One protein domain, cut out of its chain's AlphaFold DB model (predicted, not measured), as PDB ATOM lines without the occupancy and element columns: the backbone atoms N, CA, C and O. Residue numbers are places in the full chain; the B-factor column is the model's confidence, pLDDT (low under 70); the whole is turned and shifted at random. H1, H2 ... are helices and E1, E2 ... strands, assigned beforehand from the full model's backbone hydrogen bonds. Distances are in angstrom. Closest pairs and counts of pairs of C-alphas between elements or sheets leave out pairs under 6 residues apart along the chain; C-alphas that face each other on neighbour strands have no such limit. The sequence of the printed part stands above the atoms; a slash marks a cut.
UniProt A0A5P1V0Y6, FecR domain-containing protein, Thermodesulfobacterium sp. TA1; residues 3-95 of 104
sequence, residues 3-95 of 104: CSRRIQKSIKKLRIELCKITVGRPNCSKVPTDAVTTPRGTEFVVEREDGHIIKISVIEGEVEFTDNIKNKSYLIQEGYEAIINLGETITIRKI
ATOM      1  N   CYS A   3     138.102 122.404 180.815       46.19
ATOM      2  CA  CYS A   3     138.750 122.486 179.494       46.19
ATOM      3  C   CYS A   3     138.359 121.359 178.519       46.19
ATOM      4  O   CYS A   3     138.049 121.620 177.359       46.19
ATOM      5  N   SER A   4     138.282 120.108 178.995       55.19
ATOM      6  CA  SER A   4     138.088 118.925 178.133       55.19
ATOM      7  C   SER A   4     136.831 118.992 177.241       55.19
ATOM      8  O   SER A   4     136.875 118.623 176.067       55.19
ATOM      9  N   ARG A   5     135.713 119.550 177.742       58.16
ATOM     10  CA  ARG A   5     134.467 119.675 176.956       58.16
ATOM     11  C   ARG A   5     134.522 120.763 175.875       58.16
ATOM     12  O   ARG A   5     133.762 120.663 174.914       58.16
ATOM     13  N   ARG A   6     135.370 121.793 176.011       61.84
ATOM     14  CA  ARG A   6     135.568 122.814 174.962       61.84
ATOM     15  C   ARG A   6     136.441 122.264 173.838       61.84
ATOM     16  O   ARG A   6     136.015 122.285 172.690       61.84
ATOM     17  N   ILE A   7     137.573 121.653 174.185       63.53
ATOM     18  CA  ILE A   7     138.523 121.056 173.233       63.53
ATOM     19  C   ILE A   7     137.825 120.020 172.339       63.53
ATOM     20  O   ILE A   7     137.909 120.091 171.115       63.53
ATOM     21  N   GLN A   8     137.027 119.114 172.922       64.62
ATOM     22  CA  GLN A   8     136.257 118.143 172.132       64.62
ATOM     23  C   GLN A   8     135.219 118.793 171.198       64.62
ATOM     24  O   GLN A   8     134.940 118.240 170.133       64.62
ATOM     25  N   LYS A   9     134.664 119.965 171.545       72.94
ATOM     26  CA  LYS A   9     133.803 120.736 170.631       72.94
ATOM     27  C   LYS A   9     134.612 121.369 169.496       72.94
ATOM     28  O   LYS A   9     134.160 121.261 168.360       72.94
ATOM     29  N   SER A  10     135.786 121.952 169.761       69.44
ATOM     30  CA  SER A  10     136.670 122.509 168.718       69.44
ATOM     31  C   SER A  10     137.133 121.428 167.734       69.44
ATOM     32  O   SER A  10     136.938 121.586 166.531       69.44
ATOM     33  N   ILE A  11     137.617 120.276 168.222       70.75
ATOM     34  CA  ILE A  11     138.001 119.126 167.376       70.75
ATOM     35  C   ILE A  11     136.804 118.618 166.556       70.75
ATOM     36  O   ILE A  11     136.933 118.342 165.362       70.75
ATOM     37  N   LYS A  12     135.612 118.509 167.165       72.25
ATOM     38  CA  LYS A  12     134.402 118.070 166.451       72.25
ATOM     39  C   LYS A  12     133.956 119.083 165.390       72.25
ATOM     40  O   LYS A  12     133.584 118.659 164.299       72.25
ATOM     41  N   LYS A  13     134.021 120.390 165.677       74.06
ATOM     42  CA  LYS A  13     133.740 121.470 164.714       74.06
ATOM     43  C   LYS A  13     134.712 121.387 163.535       74.06
ATOM     44  O   LYS A  13     134.265 121.317 162.399       74.06
ATOM     45  N   LEU A  14     136.011 121.281 163.812       73.38
ATOM     46  CA  LEU A  14     137.064 121.160 162.804       73.38
ATOM     47  C   LEU A  14     136.853 119.954 161.883       73.38
ATOM     48  O   LEU A  14     136.827 120.119 160.670       73.38
ATOM     49  N   ARG A  15     136.583 118.766 162.439       70.94
ATOM     50  CA  ARG A  15     136.248 117.571 161.640       70.94
ATOM     51  C   ARG A  15     135.013 117.761 160.755       70.94
ATOM     52  O   ARG A  15     134.998 117.245 159.643       70.94
ATOM     53  N   ILE A  16     133.988 118.474 161.226       72.56
ATOM     54  CA  ILE A  16     132.777 118.765 160.439       72.56
ATOM     55  C   ILE A  16     133.079 119.752 159.303       72.56
ATOM     56  O   ILE A  16     132.608 119.544 158.189       72.56
ATOM     57  N   GLU A  17     133.870 120.799 159.542       71.94
ATOM     58  CA  GLU A  17     134.217 121.760 158.488       71.94
ATOM     59  C   GLU A  17     135.177 121.155 157.448       71.94
ATOM     60  O   GLU A  17     134.895 121.261 156.255       71.94
ATOM     61  N   LEU A  18     136.209 120.414 157.876       71.50
ATOM     62  CA  LEU A  18     137.079 119.628 156.985       71.50
ATOM     63  C   LEU A  18     136.252 118.660 156.122       71.50
ATOM     64  O   LEU A  18     136.426 118.605 154.908       71.50
ATOM     65  N   CYS A  19     135.295 117.947 156.727       69.88
ATOM     66  CA  CYS A  19     134.360 117.052 156.036       69.88
ATOM     67  C   CYS A  19     133.514 117.763 154.966       69.88
ATOM     68  O   CYS A  19     133.427 117.297 153.829       69.88
ATOM     69  N   LYS A  20     132.911 118.911 155.305       69.12
ATOM     70  CA  LYS A  20     132.098 119.686 154.357       69.12
ATOM     71  C   LYS A  20     132.905 120.138 153.142       69.12
ATOM     72  O   LYS A  20     132.338 120.189 152.057       69.12
ATOM     73  N   ILE A  21     134.180 120.483 153.319       66.19
ATOM     74  CA  ILE A  21     135.032 120.986 152.234       66.19
ATOM     75  C   ILE A  21     135.608 119.828 151.403       66.19
ATOM     76  O   ILE A  21     135.551 119.880 150.180       66.19
ATOM     77  N   THR A  22     136.087 118.754 152.040       61.22
ATOM     78  CA  THR A  22     136.677 117.589 151.344       61.22
ATOM     79  C   THR A  22     135.651 116.692 150.640       61.22
ATOM     80  O   THR A  22     135.962 116.116 149.602       61.22
ATOM     81  N   VAL A  23     134.434 116.551 151.183       60.94
ATOM     82  CA  VAL A  23     133.410 115.602 150.685       60.94
ATOM     83  C   VAL A  23     132.139 116.310 150.187       60.94
ATOM     84  O   VAL A  23     131.238 115.671 149.643       60.94
ATOM     85  N   GLY A  24     132.016 117.630 150.371       58.69
ATOM     86  CA  GLY A  24     130.828 118.395 149.960       58.69
ATOM     87  C   GLY A  24     129.548 118.044 150.734       58.69
ATOM     88  O   GLY A  24     128.453 118.424 150.321       58.69
ATOM     89  N   ARG A  25     129.643 117.280 151.834       56.72
ATOM     90  CA  ARG A  25     128.494 116.753 152.592       56.72
ATOM     91  C   ARG A  25     128.662 116.980 154.098       56.72
ATOM     92  O   ARG A  25     129.776 116.888 154.595       56.72
ATOM     93  N   PRO A  26     127.574 117.220 154.856       53.16
ATOM     94  CA  PRO A  26     127.643 117.389 156.311       53.16
ATOM     95  C   PRO A  26     127.791 116.063 157.082       53.16
ATOM     96  O   PRO A  26     128.227 116.079 158.230       53.16
ATOM     97  N   ASN A  27     127.438 114.928 156.467       52.69
ATOM     98  CA  ASN A  27     127.609 113.584 157.029       52.69
ATOM     99  C   ASN A  27     128.752 112.858 156.307       52.69
ATOM    100  O   ASN A  27     128.563 112.331 155.210       52.69
ATOM    101  N   CYS A  28     129.919 112.801 156.945       55.44
ATOM    102  CA  CYS A  28     131.044 111.990 156.489       55.44
ATOM    103  C   CYS A  28     131.039 110.608 157.149       55.44
ATOM    104  O   CYS A  28     131.366 110.476 158.327       55.44
ATOM    105  N   SER A  29     130.718 109.570 156.371       49.53
ATOM    106  CA  SER A  29     130.840 108.165 156.795       49.53
ATOM    107  C   SER A  29     132.300 107.704 156.883       49.53
ATOM    108  O   SER A  29     132.630 106.826 157.674       49.53
ATOM    109  N   LYS A  30     133.181 108.302 156.071       49.22
ATOM    110  CA  LYS A  30     134.638 108.212 156.206       49.22
ATOM    111  C   LYS A  30     135.123 109.505 156.841       49.22
ATOM    112  O   LYS A  30     134.833 110.568 156.303       49.22
ATOM    113  N   VAL A  31     135.838 109.414 157.960       50.31
ATOM    114  CA  VAL A  31     136.538 110.564 158.559       50.31
ATOM    115  C   VAL A  31     137.381 111.235 157.460       50.31
ATOM    116  O   VAL A  31     137.957 110.492 156.660       50.31
ATOM    117  N   PRO A  32     137.441 112.583 157.379       54.62
ATOM    118  CA  PRO A  32     138.373 113.259 156.480       54.62
ATOM    119  C   PRO A  32     139.767 112.662 156.644       54.62
ATOM    120  O   PRO A  32     140.144 112.304 157.761       54.62
ATOM    121  N   THR A  33     140.509 112.523 155.547       54.19
ATOM    122  CA  THR A  33     141.853 111.936 155.595       54.19
ATOM    123  C   THR A  33     142.752 112.733 156.543       54.19
ATOM    124  O   THR A  33     143.614 112.159 157.206       54.19
ATOM    125  N   ASP A  34     142.516 114.042 156.636       63.22
ATOM    126  CA  ASP A  34     143.275 114.981 157.453       63.22
ATOM    127  C   ASP A  34     143.110 114.716 158.955       63.22
ATOM    128  O   ASP A  34     141.998 114.612 159.492       63.22
ATOM    129  N   ALA A  35     144.242 114.626 159.648       62.50
ATOM    130  CA  ALA A  35     144.299 114.357 161.078       62.50
ATOM    131  C   ALA A  35     144.576 115.641 161.870       62.50
ATOM    132  O   ALA A  35     145.253 116.552 161.398       62.50
ATOM    133  N   VAL A  36     144.047 115.701 163.094       71.56
ATOM    134  CA  VAL A  36     144.319 116.793 164.035       71.56
ATOM    135  C   VAL A  36     144.685 116.195 165.381       71.56
ATOM    136  O   VAL A  36     143.860 115.506 165.993       71.56
ATOM    137  N   THR A  37     145.904 116.475 165.829       75.31
ATOM    138  CA  THR A  37     146.473 115.990 167.086       75.31
ATOM    139  C   THR A  37     146.710 117.179 168.013       75.31
ATOM    140  O   THR A  37     147.222 118.213 167.592       75.31
ATOM    141  N   THR A  38     146.336 117.062 169.286       76.00
ATOM    142  CA  THR A  38     146.548 118.123 170.286       76.00
ATOM    143  C   THR A  38     146.998 117.507 171.611       76.00
ATOM    144  O   THR A  38     146.312 116.593 172.092       76.00
ATOM    145  N   PRO A  39     148.077 117.997 172.247       74.38
ATOM    146  CA  PRO A  39     148.410 117.644 173.622       74.38
ATOM    147  C   PRO A  39     147.264 117.928 174.604       74.38
ATOM    148  O   PRO A  39     146.316 118.672 174.332       74.38
ATOM    149  N   ARG A  40     147.344 117.338 175.802       69.94
ATOM    150  CA  ARG A  40     146.430 117.694 176.894       69.94
ATOM    151  C   ARG A  40     146.773 119.092 177.401       69.94
ATOM    152  O   ARG A  40     147.857 119.283 177.933       69.94
ATOM    153  N   GLY A  41     145.820 120.010 177.299       69.69
ATOM    154  CA  GLY A  41     145.965 121.397 177.755       69.69
ATOM    155  C   GLY A  41     145.704 122.419 176.653       69.69
ATOM    156  O   GLY A  41     145.228 123.497 176.973       69.69
ATOM    157  N   THR A  42     145.896 122.057 175.379       79.62
ATOM    158  CA  THR A  42     145.749 122.991 174.253       79.62
ATOM    159  C   THR A  42     144.364 123.651 174.204       79.62
ATOM    160  O   THR A  42     143.354 122.949 174.091       79.62
ATOM    161  N   GLU A  43     144.307 124.986 174.189       80.00
ATOM    162  CA  GLU A  43     143.104 125.758 173.845       80.00
ATOM    163  C   GLU A  43     143.273 126.379 172.451       80.00
ATOM    164  O   GLU A  43     144.260 127.051 172.154       80.00
ATOM    165  N   PHE A  44     142.304 126.131 171.566       82.56
ATOM    166  CA  PHE A  44     142.323 126.633 170.196       82.56
ATOM    167  C   PHE A  44     140.909 126.892 169.666       82.56
ATOM    168  O   PHE A  44     139.934 126.207 170.018       82.56
ATOM    169  N   VAL A  45     140.819 127.882 168.785       81.50
ATOM    170  CA  VAL A  45     139.599 128.319 168.106       81.50
ATOM    171  C   VAL A  45     139.643 127.854 166.657       81.50
ATOM    172  O   VAL A  45     140.706 127.762 166.046       81.50
ATOM    173  N   VAL A  46     138.471 127.521 166.119       79.75
ATOM    174  CA  VAL A  46     138.312 127.088 164.730       79.75
ATOM    175  C   VAL A  46     137.220 127.912 164.085       79.75
ATOM    176  O   VAL A  46     136.062 127.852 164.512       79.75
ATOM    177  N   GLU A  47     137.579 128.644 163.045       79.62
ATOM    178  CA  GLU A  47     136.687 129.505 162.274       79.62
ATOM    179  C   GLU A  47     136.691 129.081 160.807       79.62
ATOM    180  O   GLU A  47     137.588 128.373 160.349       79.62
ATOM    181  N   ARG A  48     135.647 129.468 160.077       70.94
ATOM    182  CA  ARG A  48     135.542 129.239 158.639       70.94
ATOM    183  C   ARG A  48     135.358 130.589 157.979       70.94
ATOM    184  O   ARG A  48     134.425 131.306 158.328       70.94
ATOM    185  N   GLU A  49     136.253 130.900 157.060       70.50
ATOM    186  CA  GLU A  49     136.215 132.099 156.237       70.50
ATOM    187  C   GLU A  49     135.977 131.634 154.800       70.50
ATOM    188  O   GLU A  49     136.656 130.735 154.305       70.50
ATOM    189  N   ASP A  50     134.937 132.165 154.167       62.31
ATOM    190  CA  ASP A  50     134.472 131.715 152.855       62.31
ATOM    191  C   ASP A  50     134.197 130.192 152.731       62.31
ATOM    192  O   ASP A  50     134.165 129.406 153.688       62.31
ATOM    193  N   GLY A  51     133.879 129.756 151.511       64.88
ATOM    194  CA  GLY A  51     133.453 128.385 151.235       64.88
ATOM    195  C   GLY A  51     134.513 127.316 151.522       64.88
ATOM    196  O   GLY A  51     134.137 126.164 151.728       64.88
ATOM    197  N   HIS A  52     135.802 127.661 151.564       69.81
ATOM    198  CA  HIS A  52     136.895 126.680 151.496       69.81
ATOM    199  C   HIS A  52     138.055 126.916 152.478       69.81
ATOM    200  O   HIS A  52     138.939 126.064 152.561       69.81
ATOM    201  N   ILE A  53     138.046 128.008 153.258       78.75
ATOM    202  CA  ILE A  53     139.147 128.345 154.170       78.75
ATOM    203  C   ILE A  53     138.750 128.053 155.621       78.75
ATOM    204  O   ILE A  53     137.717 128.502 156.122       78.75
ATOM    205  N   ILE A  54     139.593 127.299 156.321       82.12
ATOM    206  CA  ILE A  54     139.498 127.067 157.765       82.12
ATOM    207  C   ILE A  54     140.631 127.827 158.447       82.12
ATOM    208  O   ILE A  54     141.784 127.713 158.043       82.12
ATOM    209  N   LYS A  55     140.316 128.552 159.519       84.69
ATOM    210  CA  LYS A  55     141.311 129.152 160.413       84.69
ATOM    211  C   LYS A  55     141.387 128.351 161.704       84.69
ATOM    212  O   LYS A  55     140.354 128.078 162.317       84.69
ATOM    213  N   ILE A  56     142.595 127.967 162.103       86.38
ATOM    214  CA  ILE A  56     142.894 127.338 163.394       86.38
ATOM    215  C   ILE A  56     143.798 128.293 164.167       86.38
ATOM    216  O   ILE A  56     144.963 128.430 163.808       86.38
ATOM    217  N   SER A  57     143.282 128.918 165.221       86.25
ATOM    218  CA  SER A  57     144.020 129.881 166.052       86.25
ATOM    219  C   SER A  57     144.337 129.252 167.404       86.25
ATOM    220  O   SER A  57     143.414 128.875 168.130       86.25
ATOM    221  N   VAL A  58     145.618 129.112 167.751       87.12
ATOM    222  CA  VAL A  58     146.055 128.445 168.990       87.12
ATOM    223  C   VAL A  58     146.299 129.486 170.082       87.12
ATOM    224  O   VAL A  58     147.159 130.356 169.945       87.12
ATOM    225  N   ILE A  59     145.519 129.402 171.161       85.06
ATOM    226  CA  ILE A  59     145.539 130.344 172.293       85.06
ATOM    227  C   ILE A  59     146.483 129.863 173.396       85.06
ATOM    228  O   ILE A  59     147.132 130.686 174.033       85.06
ATOM    229  N   GLU A  60     146.565 128.547 173.601       82.56
ATOM    230  CA  GLU A  60     147.438 127.908 174.589       82.56
ATOM    231  C   GLU A  60     147.911 126.554 174.039       82.56
ATOM    232  O   GLU A  60     147.107 125.805 173.477       82.56
ATOM    233  N   GLY A  61     149.196 126.222 174.200       85.69
ATOM    234  CA  GLY A  61     149.766 124.931 173.784       85.69
ATOM    235  C   GLY A  61     150.085 124.824 172.285       85.69
ATOM    236  O   GLY A  61     150.619 125.749 171.683       85.69
ATOM    237  N   GLU A  62     149.807 123.669 171.674       86.69
ATOM    238  CA  GLU A  62     150.078 123.414 170.248       86.69
ATOM    239  C   GLU A  62     149.017 122.510 169.593       86.69
ATOM    240  O   GLU A  62     148.335 121.725 170.263       86.69
ATOM    241  N   VAL A  63     148.880 122.627 168.272       85.88
ATOM    242  CA  VAL A  63     148.017 121.803 167.413       85.88
ATOM    243  C   VAL A  63     148.849 121.272 166.251       85.88
ATOM    244  O   VAL A  63     149.406 122.047 165.479       85.88
ATOM    245  N   GLU A  64     148.895 119.955 166.080       86.12
ATOM    246  CA  GLU A  64     149.383 119.334 164.850       86.12
ATOM    247  C   GLU A  64     148.207 119.143 163.884       86.12
ATOM    248  O   GLU A  64     147.196 118.524 164.226       86.12
ATOM    249  N   PHE A  65     148.348 119.661 162.666       84.19
ATOM    250  CA  PHE A  65     147.443 119.415 161.549       84.19
ATOM    251  C   PHE A  65     148.171 118.629 160.457       84.19
ATOM    252  O   PHE A  65     149.163 119.109 159.911       84.19
ATOM    253  N   THR A  66     147.676 117.444 160.104       80.94
ATOM    254  CA  THR A  66     148.224 116.637 159.007       80.94
ATOM    255  C   THR A  66     147.321 116.727 157.785       80.94
ATOM    256  O   THR A  66     146.227 116.166 157.790       80.94
ATOM    257  N   ASP A  67     147.809 117.385 156.730       76.38
ATOM    258  CA  ASP A  67     147.232 117.333 155.385       76.38
ATOM    259  C   ASP A  67     147.582 115.972 154.770       76.38
ATOM    260  O   ASP A  67     148.741 115.706 154.432       76.38
ATOM    261  N   ASN A  68     146.579 115.106 154.622       69.19
ATOM    262  CA  ASN A  68     146.738 113.763 154.054       69.19
ATOM    263  C   ASN A  68     146.281 113.678 152.587       69.19
ATOM    264  O   ASN A  68     145.981 112.599 152.075       69.19
ATOM    265  N   ILE A  69     146.286 114.818 151.895       70.56
ATOM    266  CA  ILE A  69     146.340 114.926 150.431       70.56
ATOM    267  C   ILE A  69     147.792 115.200 150.007       70.56
ATOM    268  O   ILE A  69     148.280 114.621 149.037       70.56
ATOM    269  N   LYS A  70     148.508 116.038 150.766       70.75
ATOM    270  CA  LYS A  70     149.925 116.392 150.560       70.75
ATOM    271  C   LYS A  70     150.903 115.561 151.393       70.75
ATOM    272  O   LYS A  70     152.111 115.736 151.240       70.75
ATOM    273  N   ASN A  71     150.395 114.674 152.253       74.31
ATOM    274  CA  ASN A  71     151.161 113.846 153.191       74.31
ATOM    275  C   ASN A  71     152.145 114.677 154.040       74.31
ATOM    276  O   ASN A  71     153.344 114.393 154.095       74.31
ATOM    277  N   LYS A  72     151.645 115.762 154.647       80.00
ATOM    278  CA  LYS A  72     152.464 116.741 155.368       80.00
ATOM    279  C   LYS A  72     151.798 117.209 156.664       80.00
ATOM    280  O   LYS A  72     150.705 117.770 156.639       80.00
ATOM    281  N   SER A  73     152.508 117.042 157.781       82.50
ATOM    282  CA  SER A  73     152.155 117.646 159.072       82.50
ATOM    283  C   SER A  73     152.622 119.099 159.173       82.50
ATOM    284  O   SER A  73     153.684 119.479 158.673       82.50
ATOM    285  N   TYR A  74     151.820 119.896 159.869       85.56
ATOM    286  CA  TYR A  74     152.033 121.296 160.198       85.56
ATOM    287  C   TYR A  74     151.811 121.468 161.701       85.56
ATOM    288  O   TYR A  74     150.708 121.234 162.194       85.56
ATOM    289  N   LEU A  75     152.854 121.872 162.429       88.19
ATOM    290  CA  LEU A  75     152.751 122.201 163.848       88.19
ATOM    291  C   LEU A  75     152.399 123.685 164.001       88.19
ATOM    292  O   LEU A  75     153.101 124.552 163.483       88.19
ATOM    293  N   ILE A  76     151.308 123.961 164.708       89.44
ATOM    294  CA  ILE A  76     150.773 125.297 164.966       89.44
ATOM    295  C   ILE A  76     150.945 125.554 166.463       89.44
ATOM    296  O   ILE A  76     150.326 124.882 167.286       89.44
ATOM    297  N   GLN A  77     151.828 126.484 166.817       89.44
ATOM    298  CA  GLN A  77     152.171 126.788 168.209       89.44
ATOM    299  C   GLN A  77     151.279 127.896 168.788       89.44
ATOM    300  O   GLN A  77     150.623 128.628 168.048       89.44
ATOM    301  N   GLU A  78     151.284 128.040 170.112       88.00
ATOM    302  CA  GLU A  78     150.635 129.139 170.830       88.00
ATOM    303  C   GLU A  78     150.945 130.510 170.209       88.00
ATOM    304  O   GLU A  78     152.097 130.839 169.914       88.00
ATOM    305  N   GLY A  79     149.907 131.328 170.022       85.12
ATOM    306  CA  GLY A  79     150.035 132.655 169.423       85.12
ATOM    307  C   GLY A  79     150.190 132.641 167.901       85.12
ATOM    308  O   GLY A  79     150.465 133.690 167.318       85.12
ATOM    309  N   TYR A  80     149.996 131.495 167.242       87.62
ATOM    310  CA  TYR A  80     149.912 131.382 165.787       87.62
ATOM    311  C   TYR A  80     148.515 130.944 165.340       87.62
ATOM    312  O   TYR A  80     147.819 130.186 166.021       87.62
ATOM    313  N   GLU A  81     148.125 131.400 164.150       87.56
ATOM    314  CA  GLU A  81     147.002 130.841 163.405       87.56
ATOM    315  C   GLU A  81     147.495 130.153 162.128       87.56
ATOM    316  O   GLU A  81     148.427 130.621 161.464       87.56
ATOM    317  N   ALA A  82     146.839 129.055 161.763       87.44
ATOM    318  CA  ALA A  82     146.951 128.445 160.448       87.44
ATOM    319  C   ALA A  82     145.684 128.722 159.639       87.44
ATOM    320  O   ALA A  82     144.580 128.348 160.039       87.44
ATOM    321  N   ILE A  83     145.871 129.340 158.480       87.44
ATOM    322  CA  ILE A  83     144.858 129.545 157.453       87.44
ATOM    323  C   ILE A  83     145.015 128.396 156.454       87.44
ATOM    324  O   ILE A  83     145.982 128.345 155.694       87.44
ATOM    325  N   ILE A  84     144.087 127.446 156.501       83.19
ATOM    326  CA  ILE A  84     144.077 126.214 155.711       83.19
ATOM    327  C   ILE A  84     143.059 126.379 154.588       83.19
ATOM    328  O   ILE A  84     141.854 126.336 154.830       83.19
ATOM    329  N   ASN A  85     143.542 126.526 153.357       80.81
ATOM    330  CA  ASN A  85     142.729 126.375 152.158       80.81
ATOM    331  C   ASN A  85     142.999 124.977 151.577       80.81
ATOM    332  O   ASN A  85     144.096 124.695 151.083       80.81
ATOM    333  N   LEU A  86     142.027 124.074 151.737       66.81
ATOM    334  CA  LEU A  86     142.204 122.641 151.491       66.81
ATOM    335  C   LEU A  86     142.556 122.349 150.027       66.81
ATOM    336  O   LEU A  86     141.861 122.768 149.107       66.81
ATOM    337  N   GLY A  87     143.643 121.605 149.817       61.91
ATOM    338  CA  GLY A  87     144.201 121.314 148.493       61.91
ATOM    339  C   GLY A  87     145.148 122.398 147.962       61.91
ATOM    340  O   GLY A  87     146.179 122.059 147.381       61.91
ATOM    341  N   GLU A  88     144.903 123.681 148.235       71.00
ATOM    342  CA  GLU A  88     145.696 124.789 147.678       71.00
ATOM    343  C   GLU A  88     146.909 125.162 148.540       71.00
ATOM    344  O   GLU A  88     148.036 124.803 148.196       71.00
ATOM    345  N   THR A  89     146.706 125.825 149.682       76.06
ATOM    346  CA  THR A  89     147.789 126.433 150.478       76.06
ATOM    347  C   THR A  89     147.455 126.421 151.968       76.06
ATOM    348  O   THR A  89     146.314 126.654 152.363       76.06
ATOM    349  N   ILE A  90     148.476 126.196 152.801       81.38
ATOM    350  CA  ILE A  90     148.407 126.399 154.251       81.38
ATOM    351  C   ILE A  90     149.375 127.522 154.608       81.38
ATOM    352  O   ILE A  90     150.582 127.388 154.399       81.38
ATOM    353  N   THR A  91     148.835 128.612 155.146       86.19
ATOM    354  CA  THR A  91     149.590 129.791 155.578       86.19
ATOM    355  C   THR A  91     149.556 129.864 157.094       86.19
ATOM    356  O   THR A  91     148.484 129.986 157.679       86.19
ATOM    357  N   ILE A  92     150.720 129.807 157.740       88.56
ATOM    358  CA  ILE A  92     150.848 130.011 159.187       88.56
ATOM    359  C   ILE A  92     151.309 131.449 159.419       88.56
ATOM    360  O   ILE A  92     152.300 131.878 158.825       88.56
ATOM    361  N   ARG A  93     150.607 132.195 160.275       87.19
ATOM    362  CA  ARG A  93     150.983 133.561 160.671       87.19
ATOM    363  C   ARG A  93     150.859 133.745 162.180       87.19
ATOM    364  O   ARG A  93     150.119 133.022 162.844       87.19
ATOM    365  N   LYS A  94     151.608 134.700 162.726       85.25
ATOM    366  CA  LYS A  94     151.529 135.062 164.144       85.25
ATOM    367  C   LYS A  94     150.270 135.899 164.389       85.25
ATOM    368  O   LYS A  94     149.957 136.773 163.585       85.25
ATOM    369  N   ILE A  95     149.572 135.637 165.488       81.94
ATOM    370  CA  ILE A  95     148.413 136.413 165.929       81.94
ATOM    371  C   ILE A  95     148.942 137.680 166.610       81.94
ATOM    372  O   ILE A  95     149.580 137.602 167.659       81.94
TER     373      ILE A  95
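This is residues 3 to 95 of the 104 residues of the protein "FecR domain-containing protein" of Thermodesulfobacterium sp. TA1 (UniProt A0A5P1V0Y6). Two sheets lie face to face as a sandwich with their strands running nearly in line, a larger one of E2, E3, E6 and E7 and a smaller one of E1, E4 and E5, and the long helix H1 packs along the larger sheet, over E2 and E3. H1 covers the side of the sandwich where the edge strands E2 and E1 stand apart, while at the other side E5 comes close to E6 and E7. The printed part has 93 residues with one named helix and seven named strands, in the order H1, E1, E2, E3, E4, E5, E6, E7; the sheets run E2 - E3 - E6 - E7 and E1 - E4 - E5, both antiparallel, and the class is mixed, helices and strands. The whole is compact, with a radius of gyration of the C-alphas of 12.3 A, and rounded, spanning 31 by 28 by 24 A.

H1 takes residues 3 to 23 and is 30.1 A long from first to last C-alpha, beginning at C-alpha 3 at (138.750, 122.486, 179.494). After a long link comes E1, residues 35 to 37, 6.6 A. E2 is residues 43 to 49, 19.9 A, and E3, the longest strand, is residues 53 to 60, 22.0 A, beginning at C-alpha 53 at (139.147, 128.345, 154.170). E4 is residues 62 to 67, and E5 is residues 72 to 77; each is 16.3 A long. E6 is residues 80 to 85, 16.2 A. E7 is residues 89 to 94, 16.6 A, ending at C-alpha 94 at (151.529, 135.062, 164.144).

H1 is on the sheet E2 E3 E6 E7 at a height over the sheet of 9.0 A, two layers with the helix on one face. It lies over E2 and E3 and runs along the strands, at 25 degrees to E2 on the local plane. The closest C-alphas of H1 and E2 are those of Ser 10 and Val 46, 6.3 A apart. In H1, 16 of 17 O i to N i+4 pairs are within hydrogen-bond range. The sheet is twisted, with E2 and E7 as edge strands. The hairpin of E2 and E3 has N 47 and O 55 at 2.9 A, within hydrogen-bond range; so are N 56 and O 82 of E3 and E6 at 2.9 A, and N 83 and O 91 of the hairpin E6 and E7 at 2.8 A. The other sheet makes a sandwich with it, two sheets face to face, the facing parts 9.7 A centre to centre and their best planes 25 degrees apart. In that sheet E4 is the inner strand, with N 37 and O 64 of E1 and E4 at 2.9 A and N 65 and O 74 of the hairpin E4 and E5 at 2.9 A, both within hydrogen-bond range. H1 is on this sheet too; its closest C-alphas to E1 are those of Ile 11 and Val 36, 7.5 A apart. Across the sandwich, the closest C-alphas of E3 and E5 are those of Val 58 and Gln 77, 6.4 A apart. E4 and E6 are near each other, E3 and E4 meet only through their link, and E1 and E2 are apart.

The C-alphas farthest apart are those of Ser 29 and Lys 94, at 34.7 A. The printed part runs from residue 3 to residue 95 and has no cut. The link from H1 to E1, 11 residues, is long, and the other links are tight. The mean pLDDT of the printed part is 73.6; 32 residues are under 70, among them residues 3 to 8, 19 to 35 and 50 to 52.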